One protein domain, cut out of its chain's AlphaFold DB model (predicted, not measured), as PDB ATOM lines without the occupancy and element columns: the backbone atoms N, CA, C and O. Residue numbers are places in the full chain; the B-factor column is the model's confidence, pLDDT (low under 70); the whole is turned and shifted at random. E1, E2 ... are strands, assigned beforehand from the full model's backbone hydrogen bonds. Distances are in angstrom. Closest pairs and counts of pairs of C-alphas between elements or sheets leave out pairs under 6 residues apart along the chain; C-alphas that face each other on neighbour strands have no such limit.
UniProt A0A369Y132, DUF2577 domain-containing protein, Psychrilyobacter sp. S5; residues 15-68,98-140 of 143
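Overview. This is residues 15 to 68 and 98 to 140 of the 143 residues of the protein "DUF2577 domain-containing protein" of Psychrilyobacter sp. S5 (UniProt A0A369Y132). A curled six-stranded sheet, E3 E2 E1 E7 E8 E4 in order across it and shaped like part of a barrel, forms a small head. From it a long two-stranded antiparallel ribbon, E5 and E6, sticks out as an arm that makes most of the length and bends toward its far end. The printed part has 97 residues, with no named helix and eight named strands, E1 to E8 along the chain; the class is all strand and the large sheet is mixed. The whole is extended, with a radius of gyration of the C-alphas of 20.9 A and spans of 67 by 26 by 21 A.

Along the chain. In the large sheet, E1 is residues 15 to 20, from C-alpha 15 at (-26.607, 31.806, 13.623), E2 26 to 29, E3 34 to 36, E4 41 to 43, E7 121 to 126, 15.9 A long, and E8 133 to 139, 15.8 A. In the arm, E5 is residues 52 to 68, 37.1 A, ending at C-alpha 68 (-31.737, 64.165, 58.484), and E6 is 98 to 111, 35.2 A.

Arrangement. E1, E2 and E3 form a meander, each strand the antiparallel neighbour of the one before; N 17 and O 28 are 2.8 A apart, N 36 and O 27 2.8 A. E1 is antiparallel to E7, with N 16 and O 122 2.9 A apart. E7 and E8 are a hairpin, with N 134 and O 125 2.9 A apart. E8 and edge strand E4 are parallel, with N 42 and O 133 2.9 A apart. E5 and E6 are antiparallel at 156 degrees, with N 57 and O 106 2.8 A apart; E5 bends by 89 degrees at residue 62, E6 by 76 degrees at residue 101. E4 and E5 are apart, as are E6 and E7.

Size, cuts and confidence. The C-alphas farthest apart, of Ile 68 and Asp 129, are 67.4 A apart. Residues 69 to 97 are not printed; C-alphas 68 and 98 are 8.3 A apart across the cut. Of the links printed whole, none is long. Residues 98 to 100 are under 70 in pLDDT.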
ATOM      1  N   LEU A  15     -27.220  31.720  12.309       97.12
ATOM      2  CA  LEU A  15     -26.607  31.806  13.623       97.12
ATOM      3  C   LEU A  15     -25.126  31.466  13.508       97.12
ATOM      4  O   LEU A  15     -24.754  30.464  12.891       97.12
ATOM      5  N   GLY A  16     -24.302  32.284  14.146       97.38
ATOM      6  CA  GLY A  16     -22.888  32.012  14.321       97.38
ATOM      7  C   GLY A  16     -22.532  31.864  15.786       97.38
ATOM      8  O   GLY A  16     -23.177  32.429  16.669       97.38
ATOM      9  N   LYS A  17     -21.487  31.087  16.038       98.06
ATOM     10  CA  LYS A  17     -20.914  30.868  17.357       98.06
ATOM     11  C   LYS A  17     -19.565  31.564  17.442       98.06
ATOM     12  O   LYS A  17     -18.681  31.299  16.629       98.06
ATOM     13  N   VAL A  18     -19.385  32.410  18.450       97.88
ATOM     14  CA  VAL A  18     -18.110  33.088  18.703       97.88
ATOM     15  C   VAL A  18     -17.052  32.053  19.082       97.88
ATOM     16  O   VAL A  18     -17.167  31.363  20.099       97.88
ATOM     17  N   ILE A  19     -16.008  31.947  18.265       97.88
ATOM     18  CA  ILE A  19     -14.845  31.087  18.513       97.88
ATOM     19  C   ILE A  19     -13.764  31.863  19.258       97.88
ATOM     20  O   ILE A  19     -13.188  31.339  20.215       97.88
ATOM     21  N   ASN A  20     -13.535  33.110  18.847       96.88
ATOM     22  CA  ASN A  20     -12.611  34.045  19.478       96.88
ATOM     23  C   ASN A  20     -13.294  35.416  19.594       96.88
ATOM     24  O   ASN A  20     -13.843  35.859  18.586       96.88
ATOM     25  N   PRO A  21     -13.331  36.055  20.777       94.62
ATOM     26  CA  PRO A  21     -13.922  37.383  20.938       94.62
ATOM     27  C   PRO A  21     -13.051  38.490  20.304       94.62
ATOM     28  O   PRO A  21     -11.910  38.218  19.915       94.62
ATOM     29  N   PRO A  22     -13.559  39.734  20.196       92.38
ATOM     30  CA  PRO A  22     -12.762  40.883  19.760       92.38
ATOM     31  C   PRO A  22     -11.506  41.075  20.637       92.38
ATOM     32  O   PRO A  22     -11.538  40.731  21.823       92.38
ATOM     33  N   PRO A  23     -10.402  41.624  20.093       90.50
ATOM     34  CA  PRO A  23     -10.282  42.241  18.766       90.50
ATOM     35  C   PRO A  23     -10.050  41.246  17.615       90.50
ATOM     36  O   PRO A  23     -10.352  41.548  16.465       90.50
ATOM     37  N   GLU A  24      -9.572  40.034  17.897       93.56
ATOM     38  CA  GLU A  24      -9.301  39.000  16.886       93.56
ATOM     39  C   GLU A  24     -10.537  38.127  16.617       93.56
ATOM     40  O   GLU A  24     -10.493  36.892  16.706       93.56
ATOM     41  N   LEU A  25     -11.664  38.779  16.328       95.25
ATOM     42  CA  LEU A  25     -12.974  38.145  16.253       95.25
ATOM     43  C   LEU A  25     -13.014  37.017  15.211       95.25
ATOM     44  O   LEU A  25     -12.688  37.210  14.042       95.25
ATOM     45  N   LYS A  26     -13.462  35.832  15.633       97.81
ATOM     46  CA  LYS A  26     -13.726  34.690  14.746       97.81
ATOM     47  C   LYS A  26     -15.083  34.100  15.059       97.81
ATOM     48  O   LYS A  26     -15.362  33.771  16.216       97.81
ATOM     49  N   ILE A  27     -15.891  33.904  14.026       98.12
ATOM     50  CA  ILE A  27     -17.231  33.329  14.143       98.12
ATOM     51  C   ILE A  27     -17.292  32.041  13.336       98.12
ATOM     52  O   ILE A  27     -16.874  32.000  12.187       98.12
ATOM     53  N   SER A  28     -17.840  30.989  13.926       98.06
ATOM     54  CA  SER A  28     -18.163  29.761  13.213       98.06
ATOM     55  C   SER A  28     -19.634  29.755  12.826       98.06
ATOM     56  O   SER A  28     -20.490  29.992  13.676       98.06
ATOM     57  N   ILE A  29     -19.928  29.476  11.562       96.62
ATOM     58  CA  ILE A  29     -21.289  29.390  11.020       96.62
ATOM     59  C   ILE A  29     -21.545  27.987  10.455       96.62
ATOM     60  O   ILE A  29     -20.624  27.168  10.369       96.62
ATOM     61  N   LEU A  30     -22.799  27.709  10.080       93.00
ATOM     62  CA  LEU A  30     -23.221  26.433   9.480       93.00
ATOM     63  C   LEU A  30     -22.733  25.220  10.290       93.00
ATOM     64  O   LEU A  30     -22.077  24.321   9.774       93.00
ATOM     65  N   GLU A  31     -22.996  25.245  11.600       91.19
ATOM     66  CA  GLU A  31     -22.666  24.152  12.528       91.19
ATOM     67  C   GLU A  31     -21.177  23.756  12.571       91.19
ATOM     68  O   GLU A  31     -20.843  22.619  12.891       91.19
ATOM     69  N   GLY A  32     -20.257  24.685  12.288       92.69
ATOM     70  CA  GLY A  32     -18.819  24.394  12.333       92.69
ATOM     71  C   GLY A  32     -18.149  24.272  10.971       92.69
ATOM     72  O   GLY A  32     -16.926  24.169  10.920       92.69
ATOM     73  N   GLN A  33     -18.913  24.289   9.878       93.69
ATOM     74  CA  GLN A  33     -18.374  24.045   8.539       93.69
ATOM     75  C   GLN A  33     -17.532  25.208   8.009       93.69
ATOM     76  O   GLN A  33     -16.569  24.983   7.279       93.69
ATOM     77  N   ILE A  34     -17.880  26.445   8.375       95.62
ATOM     78  CA  ILE A  34     -17.195  27.655   7.909       95.62
ATOM     79  C   ILE A  34     -16.784  28.498   9.115       95.62
ATOM     80  O   ILE A  34     -17.529  28.633  10.090       95.62
ATOM     81  N   THR A  35     -15.582  29.071   9.039       97.81
ATOM     82  CA  THR A  35     -15.084  30.077   9.984       97.81
ATOM     83  C   THR A  35     -14.905  31.397   9.251       97.81
ATOM     84  O   THR A  35     -14.228  31.440   8.230       97.81
ATOM     85  N   LEU A  36     -15.511  32.449   9.791       97.62
ATOM     86  CA  LEU A  36     -15.377  33.824   9.332       97.62
ATOM     87  C   LEU A  36     -14.274  34.536  10.119       97.62
ATOM     88  O   LEU A  36     -14.140  34.335  11.336       97.62
ATOM     89  N   TYR A  37     -13.522  35.377   9.416       97.81
ATOM     90  CA  TYR A  37     -12.374  36.127   9.926       97.81
ATOM     91  C   TYR A  37     -12.665  37.639   9.986       97.81
ATOM     92  O   TYR A  37     -13.632  38.089   9.373       97.81
ATOM     93  N   PRO A  38     -11.870  38.436  10.732       96.19
ATOM     94  CA  PRO A  38     -12.159  39.856  10.964       96.19
ATOM     95  C   PRO A  38     -12.376  40.702   9.701       96.19
ATOM     96  O   PRO A  38     -13.204  41.602   9.708       96.19
ATOM     97  N   ASP A  39     -11.675  40.403   8.610       96.69
ATOM     98  CA  ASP A  39     -11.785  41.085   7.314       96.69
ATOM     99  C   ASP A  39     -13.133  40.866   6.607       96.69
ATOM    100  O   ASP A  39     -13.508  41.635   5.725       96.69
ATOM    101  N   GLN A  40     -13.877  39.840   7.021       97.19
ATOM    102  CA  GLN A  40     -15.195  39.494   6.494       97.19
ATOM    103  C   GLN A  40     -16.333  39.985   7.395       97.19
ATOM    104  O   GLN A  40     -17.500  39.774   7.065       97.19
ATOM    105  N   LEU A  41     -16.025  40.578   8.553       97.19
ATOM    106  CA  LEU A  41     -16.991  40.843   9.614       97.19
ATOM    107  C   LEU A  41     -17.162  42.341   9.853       97.19
ATOM    108  O   LEU A  41     -16.209  43.067  10.116       97.19
ATOM    109  N   TYR A  42     -18.416  42.773   9.877       96.31
ATOM    110  CA  TYR A  42     -18.824  44.038  10.480       96.31
ATOM    111  C   TYR A  42     -19.704  43.731  11.682       96.31
ATOM    112  O   TYR A  42     -20.467  42.768  11.659       96.31
ATOM    113  N   MET A  43     -19.633  44.542  12.732       93.44
ATOM    114  CA  MET A  43     -20.537  44.417  13.872       93.44
ATOM    115  C   MET A  43     -20.945  45.775  14.408       93.44
ATOM    116  O   MET A  43     -20.267  46.774  14.165       93.44
ATOM    117  N   THR A  44     -22.067  45.815  15.117       90.50
ATOM    118  CA  THR A  44     -22.481  47.023  15.823       90.50
ATOM    119  C   THR A  44     -21.463  47.385  16.904       90.50
ATOM    120  O   THR A  44     -20.951  46.523  17.619       90.50
ATOM    121  N   ASP A  45     -21.182  48.680  17.022       89.44
ATOM    122  CA  ASP A  45     -20.109  49.219  17.868       89.44
ATOM    123  C   ASP A  45     -20.255  48.811  19.343       89.44
ATOM    124  O   ASP A  45     -19.288  48.470  20.014       89.44
ATOM    125  N   ASN A  46     -21.497  48.703  19.823       88.94
ATOM    126  CA  ASN A  46     -21.826  48.281  21.186       88.94
ATOM    127  C   ASN A  46     -21.391  46.851  21.551       88.94
ATOM    128  O   ASN A  46     -21.412  46.503  22.730       88.94
ATOM    129  N   LEU A  47     -21.053  46.011  20.569       90.25
ATOM    130  CA  LEU A  47     -20.537  44.660  20.800       90.25
ATOM    131  C   LEU A  47     -19.008  44.638  20.929       90.25
ATOM    132  O   LEU A  47     -18.449  43.623  21.362       90.25
ATOM    133  N   TRP A  48     -18.329  45.727  20.560       89.44
ATOM    134  CA  TRP A  48     -16.880  45.851  20.658       89.44
ATOM    135  C   TRP A  48     -16.438  46.017  22.116       89.44
ATOM    136  O   TRP A  48     -17.193  46.456  22.981       89.44
ATOM    137  N   ASN A  49     -15.216  45.587  22.423       83.06
ATOM    138  CA  ASN A  49     -14.728  45.482  23.801       83.06
ATOM    139  C   ASN A  49     -14.295  46.821  24.426       83.06
ATOM    140  O   ASN A  49     -14.048  46.862  25.629       83.06
ATOM    141  N   ASP A  50     -14.190  47.886  23.633       86.81
ATOM    142  CA  ASP A  50     -13.822  49.237  24.068       86.81
ATOM    143  C   ASP A  50     -14.979  50.241  23.944       86.81
ATOM    144  O   ASP A  50     -14.779  51.446  24.115       86.81
ATOM    145  N   TYR A  51     -16.202  49.749  23.707       88.12
ATOM    146  CA  TYR A  51     -17.363  50.605  23.527       88.12
ATOM    147  C   TYR A  51     -17.643  51.453  24.773       88.12
ATOM    148  O   TYR A  51     -17.904  50.948  25.874       88.12
ATOM    149  N   TYR A  52     -17.655  52.768  24.569       88.44
ATOM    150  CA  TYR A  52     -18.050  53.751  25.564       88.44
ATOM    151  C   TYR A  52     -19.047  54.737  24.956       88.44
ATOM    152  O   TYR A  52     -18.992  55.066  23.771       88.44
ATOM    153  N   ARG A  53     -19.977  55.227  25.776       89.50
ATOM    154  CA  ARG A  53     -20.910  56.290  25.375       89.50
ATOM    155  C   ARG A  53     -21.131  57.274  26.507       89.50
ATOM    156  O   ARG A  53     -21.198  56.883  27.669       89.50
ATOM    157  N   THR A  54     -21.331  58.531  26.149       92.25
ATOM    158  CA  THR A  54     -21.713  59.590  27.081       92.25
ATOM    159  C   THR A  54     -23.234  59.631  27.232       92.25
ATOM    160  O   THR A  54     -23.986  59.254  26.322       92.25
ATOM    161  N   TYR A  55     -23.712  60.087  28.386       91.44
ATOM    162  CA  TYR A  55     -25.126  60.372  28.610       91.44
ATOM    163  C   TYR A  55     -25.317  61.704  29.338       91.44
ATOM    164  O   TYR A  55     -24.458  62.164  30.091       91.44
ATOM    165  N   LYS A  56     -26.485  62.309  29.109       92.25
ATOM    166  CA  LYS A  56     -26.946  63.528  29.771       92.25
ATOM    167  C   LYS A  56     -28.388  63.322  30.219       92.25
ATOM    168  O   LYS A  56     -29.225  62.921  29.412       92.25
ATOM    169  N   ILE A  57     -28.658  63.588  31.490       88.44
ATOM    170  CA  ILE A  57     -30.000  63.593  32.070       88.44
ATOM    171  C   ILE A  57     -30.310  65.027  32.477       88.44
ATOM    172  O   ILE A  57     -29.551  65.642  33.226       88.44
ATOM    173  N   GLU A  58     -31.425  65.541  31.970       88.75
ATOM    174  CA  GLU A  58     -32.018  66.803  32.400       88.75
ATOM    175  C   GLU A  58     -33.452  66.504  32.819       88.75
ATOM    176  O   GLU A  58     -34.240  65.996  32.020       88.75
ATOM    177  N   SER A  59     -33.770  66.769  34.080       83.69
ATOM    178  CA  SER A  59     -35.108  66.557  34.619       83.69
ATOM    179  C   SER A  59     -35.445  67.627  35.642       83.69
ATOM    180  O   SER A  59     -34.580  68.074  36.395       83.69
ATOM    181  N   GLU A  60     -36.720  67.980  35.709       84.12
ATOM    182  CA  GLU A  60     -37.269  68.775  36.799       84.12
ATOM    183  C   GLU A  60     -37.507  67.857  38.003       84.12
ATOM    184  O   GLU A  60     -38.153  66.811  37.879       84.12
ATOM    185  N   ILE A  61     -36.948  68.208  39.162       80.25
ATOM    186  CA  ILE A  61     -37.236  67.509  40.412       80.25
ATOM    187  C   ILE A  61     -38.539  68.074  40.972       80.25
ATOM    188  O   ILE A  61     -38.561  69.185  41.509       80.25
ATOM    189  N   THR A  62     -39.606  67.281  40.886       77.75
ATOM    190  CA  THR A  62     -40.896  67.581  41.522       77.75
ATOM    191  C   THR A  62     -40.873  67.381  43.034       77.75
ATOM    192  O   THR A  62     -41.593  68.082  43.735       77.75
ATOM    193  N   GLU A  63     -40.057  66.453  43.542       77.44
ATOM    194  CA  GLU A  63     -39.945  66.176  44.977       77.44
ATOM    195  C   GLU A  63     -38.591  65.522  45.301       77.44
ATOM    196  O   GLU A  63     -38.188  64.554  44.651       77.44
ATOM    197  N   MET A  64     -37.880  66.045  46.305       75.62
ATOM    198  CA  MET A  64     -36.696  65.416  46.893       75.62
ATOM    199  C   MET A  64     -36.826  65.414  48.413       75.62
ATOM    200  O   MET A  64     -36.860  66.474  49.035       75.62
ATOM    201  N   THR A  65     -36.840  64.223  49.007       75.38
ATOM    202  CA  THR A  65     -36.873  64.037  50.461       75.38
ATOM    203  C   THR A  65     -35.471  63.726  50.971       75.38
ATOM    204  O   THR A  65     -34.777  62.860  50.432       75.38
ATOM    205  N   ARG A  66     -35.038  64.417  52.028       72.56
ATOM    206  CA  ARG A  66     -33.790  64.107  52.735       72.56
ATOM    207  C   ARG A  66     -34.084  63.736  54.180       72.56
ATOM    208  O   ARG A  66     -34.577  64.565  54.940       72.56
ATOM    209  N   ASP A  67     -33.699  62.525  54.561       72.38
ATOM    210  CA  ASP A  67     -33.730  62.097  55.956       72.38
ATOM    211  C   ASP A  67     -32.519  62.673  56.695       72.38
ATOM    212  O   ASP A  67     -31.365  62.342  56.412       72.38
ATOM    213  N   ILE A  68     -32.776  63.574  57.641       70.44
ATOM    214  CA  ILE A  68     -31.737  64.165  58.484       70.44
ATOM    215  C   ILE A  68     -31.713  63.403  59.810       70.44
ATOM    216  O   ILE A  68     -32.549  63.625  60.686       70.44
ATOM    217  N   ASP A  98     -36.834  67.989  55.060       68.50
ATOM    218  CA  ASP A  98     -36.736  69.157  54.184       68.50
ATOM    219  C   ASP A  98     -37.240  68.758  52.794       68.50
ATOM    220  O   ASP A  98     -36.843  67.709  52.275       68.50
ATOM    221  N   GLU A  99     -38.133  69.568  52.230       60.69
ATOM    222  CA  GLU A  99     -38.693  69.381  50.892       60.69
ATOM    223  C   GLU A  99     -38.093  70.441  49.967       60.69
ATOM    224  O   GLU A  99     -38.235  71.644  50.194       60.69
ATOM    225  N   SER A 100     -37.403  69.995  48.918       66.81
ATOM    226  CA  SER A 100     -36.738  70.872  47.953       66.81
ATOM    227  C   SER A 100     -37.157  70.531  46.523       66.81
ATOM    228  O   SER A 100     -37.250  69.365  46.141       66.81
ATOM    229  N   THR A 101     -37.365  71.576  45.719       71.31
ATOM    230  CA  THR A 101     -37.628  71.509  44.272       71.31
ATOM    231  C   THR A 101     -36.466  72.134  43.495       71.31
ATOM    232  O   THR A 101     -35.812  73.048  44.007       71.31
ATOM    233  N   GLY A 102     -36.216  71.698  42.258       79.44
ATOM    234  CA  GLY A 102     -35.199  72.315  41.398       79.44
ATOM    235  C   GLY A 102     -34.834  71.506  40.154       79.44
ATOM    236  O   GLY A 102     -35.387  70.440  39.904       79.44
ATOM    237  N   ASP A 103     -33.866  72.004  39.384       81.75
ATOM    238  CA  ASP A 103     -33.358  71.319  38.193       81.75
ATOM    239  C   ASP A 103     -32.286  70.289  38.562       81.75
ATOM    240  O   ASP A 103     -31.265  70.625  39.172       81.75
ATOM    241  N   TYR A 104     -32.464  69.046  38.114       79.31
ATOM    242  CA  TYR A 104     -31.416  68.032  38.156       79.31
ATOM    243  C   TYR A 104     -30.737  67.908  36.800       79.31
ATOM    244  O   TYR A 104     -31.373  67.621  35.781       79.31
ATOM    245  N   LYS A 105     -29.415  68.089  36.798       85.19
ATOM    246  CA  LYS A 105     -28.563  67.844  35.636       85.19
ATOM    247  C   LYS A 105     -27.471  66.863  36.022       85.19
ATOM    248  O   LYS A 105     -26.656  67.156  36.894       85.19
ATOM    249  N   ALA A 106     -27.443  65.723  35.344       85.06
ATOM    250  CA  ALA A 106     -26.383  64.734  35.477       85.06
ATOM    251  C   ALA A 106     -25.760  64.433  34.116       85.06
ATOM    252  O   ALA A 106     -26.446  64.357  33.096       85.06
ATOM    253  N   GLN A 107     -24.446  64.249  34.119       89.38
ATOM    254  CA  GLN A 107     -23.677  63.811  32.963       89.38
ATOM    255  C   GLN A 107     -22.692  62.736  33.406       89.38
ATOM    256  O   GLN A 107     -22.178  62.788  34.526       89.38
ATOM    257  N   GLY A 108     -22.423  61.779  32.530       89.56
ATOM    258  CA  GLY A 108     -21.450  60.734  32.801       89.56
ATOM    259  C   GLY A 108     -21.224  59.834  31.600       89.56
ATOM    260  O   GLY A 108     -21.811  60.029  30.532       89.56
ATOM    261  N   ASP A 109     -20.394  58.823  31.825       89.50
ATOM    262  CA  ASP A 109     -19.985  57.855  30.819       89.50
ATOM    263  C   ASP A 109     -20.463  56.457  31.208       89.50
ATOM    264  O   ASP A 109     -20.470  56.078  32.382       89.50
ATOM    265  N   PHE A 110     -20.852  55.674  30.206       85.00
ATOM    266  CA  PHE A 110     -21.064  54.241  30.338       85.00
ATOM    267  C   PHE A 110     -19.926  53.495  29.647       85.00
ATOM    268  O   PHE A 110     -19.742  53.634  28.436       85.00
ATOM    269  N   TRP A 111     -19.225  52.652  30.406       81.62
ATOM    270  CA  TRP A 111     -18.309  51.641  29.879       81.62
ATOM    271  C   TRP A 111     -19.020  50.293  29.823       81.62
ATOM    272  O   TRP A 111     -19.419  49.751  30.858       81.62
ATOM    273  N   PHE A 112     -19.177  49.742  28.621       78.69
ATOM    274  CA  PHE A 112     -19.824  48.446  28.439       78.69
ATOM    275  C   PHE A 112     -18.770  47.344  28.429       78.69
ATOM    276  O   PHE A 112     -18.044  47.156  27.462       78.69
ATOM    277  N   THR A 113     -18.698  46.588  29.522       77.50
ATOM    278  CA  THR A 113     -17.780  45.442  29.642       77.50
ATOM    279  C   THR A 113     -18.414  44.123  29.198       77.50
ATOM    280  O   THR A 113     -17.719  43.110  29.072       77.50
ATOM    281  N   ASP A 114     -19.727  44.104  28.938       76.94
ATOM    282  CA  ASP A 114     -20.435  42.926  28.428       76.94
ATOM    283  C   ASP A 114     -20.317  42.821  26.900       76.94
ATOM    284  O   ASP A 114     -21.282  42.975  26.158       76.94
ATOM    285  N   THR A 115     -19.089  42.577  26.444       87.44
ATOM    286  CA  THR A 115     -18.750  42.281  25.043       87.44
ATOM    287  C   THR A 115     -19.046  40.815  24.676       87.44
ATOM    288  O   THR A 115     -19.429  39.997  25.525       87.44
ATOM    289  N   LEU A 116     -18.844  40.462  23.402       94.19
ATOM    290  CA  LEU A 116     -18.893  39.084  22.917       94.19
ATOM    291  C   LEU A 116     -17.862  38.213  23.638       94.19
ATOM    292  O   LEU A 116     -16.688  38.555  23.761       94.19
ATOM    293  N   LYS A 117     -18.302  37.037  24.078       94.88
ATOM    294  CA  LYS A 117     -17.483  36.026  24.749       94.88
ATOM    295  C   LYS A 117     -17.459  34.754  23.917       94.88
ATOM    296  O   LYS A 117     -18.364  34.471  23.133       94.88
ATOM    297  N   LYS A 118     -16.425  33.938  24.113       96.56
ATOM    298  CA  LYS A 118     -16.342  32.615  23.484       96.56
ATOM    299  C   LYS A 118     -17.613  31.809  23.775       96.56
ATOM    300  O   LYS A 118     -18.033  31.701  24.924       96.56
ATOM    301  N   ASN A 119     -18.150  31.176  22.736       96.88
ATOM    302  CA  ASN A 119     -19.413  30.435  22.702       96.88
ATOM    303  C   ASN A 119     -20.702  31.269  22.711       96.88
ATOM    304  O   ASN A 119     -21.770  30.654  22.673       96.88
ATOM    305  N   ASP A 120     -20.643  32.602  22.713       97.06
ATOM    306  CA  ASP A 120     -21.842  33.405  22.468       97.06
ATOM    307  C   ASP A 120     -22.419  33.094  21.079       97.06
ATOM    308  O   ASP A 120     -21.686  32.781  20.134       97.06
ATOM    309  N   LEU A 121     -23.746  33.164  20.972       97.25
ATOM    310  CA  LEU A 121     -24.451  33.073  19.701       97.25
ATOM    311  C   LEU A 121     -24.731  34.478  19.189       97.25
ATOM    312  O   LEU A 121     -25.157  35.349  19.947       97.25
ATOM    313  N   VAL A 122     -24.528  34.681  17.895       97.25
ATOM    314  CA  VAL A 122     -24.808  35.949  17.224       97.25
ATOM    315  C   VAL A 122     -25.621  35.709  15.958       97.25
ATOM    316  O   VAL A 122     -25.513  34.651  15.331       97.25
ATOM    317  N   MET A 123     -26.450  36.682  15.592       97.12
ATOM    318  CA  MET A 123     -27.156  36.687  14.312       97.12
ATOM    319  C   MET A 123     -26.273  37.337  13.249       97.12
ATOM    320  O   MET A 123     -25.805  38.458  13.452       97.12
ATOM    321  N   LEU A 124     -26.085  36.654  12.116       97.25
ATOM    322  CA  LEU A 124     -25.351  37.193  10.976       97.25
ATOM    323  C   LEU A 124     -26.236  37.357   9.746       97.25
ATOM    324  O   LEU A 124     -27.057  36.490   9.431       97.25
ATOM    325  N   VAL A 125     -25.998  38.454   9.033       96.69
ATOM    326  CA  VAL A 125     -26.594  38.762   7.732       96.69
ATOM    327  C   VAL A 125     -25.467  38.836   6.694       96.69
ATOM    328  O   VAL A 125     -24.608  39.712   6.820       96.69
ATOM    329  N   PRO A 126     -25.424  37.934   5.701       96.06
ATOM    330  CA  PRO A 126     -24.437  37.993   4.628       96.06
ATOM    331  C   PRO A 126     -24.789  39.044   3.567       96.06
ATOM    332  O   PRO A 126     -25.957  39.377   3.349       96.06
ATOM    333  N   THR A 127     -23.774  39.524   2.852       94.12
ATOM    334  CA  THR A 127     -23.931  40.173   1.544       94.12
ATOM    335  C   THR A 127     -24.336  39.155   0.474       94.12
ATOM    336  O   THR A 127     -24.173  37.951   0.649       94.12
ATOM    337  N   ILE A 128     -24.852  39.628  -0.666       89.62
ATOM    338  CA  ILE A 128     -25.318  38.758  -1.768       89.62
ATOM    339  C   ILE A 128     -24.204  37.836  -2.297       89.62
ATOM    340  O   ILE A 128     -24.489  36.735  -2.753       89.62
ATOM    341  N   ASP A 129     -22.950  38.285  -2.249       91.00
ATOM    342  CA  ASP A 129     -21.760  37.534  -2.671       91.00
ATOM    343  C   ASP A 129     -21.114  36.702  -1.547       91.00
ATOM    344  O   ASP A 129     -20.083  36.061  -1.768       91.00
ATOM    345  N   GLU A 130     -21.703  36.733  -0.346       92.06
ATOM    346  CA  GLU A 130     -21.293  35.976   0.842       92.06
ATOM    347  C   GLU A 130     -19.850  36.265   1.311       92.06
ATOM    348  O   GLU A 130     -19.291  35.528   2.126       92.06
ATOM    349  N   GLN A 131     -19.246  37.360   0.832       93.75
ATOM    350  CA  GLN A 131     -17.887  37.770   1.205       93.75
ATOM    351  C   GLN A 131     -17.852  38.586   2.497       93.75
ATOM    352  O   GLN A 131     -16.840  38.598   3.195       93.75
ATOM    353  N   THR A 132     -18.942  39.282   2.818       96.56
ATOM    354  CA  THR A 132     -19.050  40.156   3.986       96.56
ATOM    355  C   THR A 132     -20.268  39.780   4.819       96.56
ATOM    356  O   THR A 132     -21.332  39.464   4.291       96.56
ATOM    357  N   TRP A 133     -20.116  39.826   6.136       97.38
ATOM    358  CA  TRP A 133     -21.112  39.382   7.099       97.38
ATOM    359  C   TRP A 133     -21.283  40.423   8.199       97.38
ATOM    360  O   TRP A 133     -20.324  40.830   8.853       97.38
ATOM    361  N   PHE A 134     -22.526  40.828   8.427       97.31
ATOM    362  CA  PHE A 134     -22.891  41.773   9.474       97.31
ATOM    363  C   PHE A 134     -23.396  41.014  10.693       97.31
ATOM    364  O   PHE A 134     -24.420  40.333  10.629       97.31
ATOM    365  N   ILE A 135     -22.688  41.145  11.806       96.94
ATOM    366  CA  ILE A 135     -23.130  40.713  13.124       96.94
ATOM    367  C   ILE A 135     -24.111  41.765  13.636       96.94
ATOM    368  O   ILE A 135     -23.727  42.894  13.939       96.94
ATOM    369  N   VAL A 136     -25.384  41.386  13.693       94.94
ATOM    370  CA  VAL A 136     -26.473  42.308  14.041       94.94
ATOM    371  C   VAL A 136     -26.606  42.453  15.551       94.94
ATOM    372  O   VAL A 136     -26.709  43.567  16.050       94.94
ATOM    373  N   ASP A 137     -26.631  41.328  16.268       94.25
ATOM    374  CA  ASP A 137     -26.752  41.312  17.726       94.25
ATOM    375  C   ASP A 137     -26.312  39.960  18.315       94.25
ATOM    376  O   ASP A 137     -26.279  38.925  17.629       94.25
ATOM    377  N   LYS A 138     -26.028  39.968  19.618       94.94
ATOM    378  CA  LYS A 138     -25.897  38.774  20.449       94.94
ATOM    379  C   LYS A 138     -27.283  38.205  20.740       94.94
ATOM    380  O   LYS A 138     -28.163  38.871  21.274       94.94
ATOM    381  N   VAL A 139     -27.462  36.922  20.457       96.00
ATOM    382  CA  VAL A 139     -28.745  36.231  20.603       96.00
ATOM    383  C   VAL A 139     -28.641  35.061  21.571       96.00
ATOM    384  O   VAL A 139     -27.564  34.560  21.895       96.00
ATOM    385  N   ARG A 140     -29.793  34.602  22.062       95.56
ATOM    386  CA  ARG A 140     -29.900  33.409  22.906       95.56
ATOM    387  C   ARG A 140     -31.134  32.609  22.520       95.56
ATOM    388  O   ARG A 140     -32.131  33.175  22.081       95.56
TER     389      ARG A 140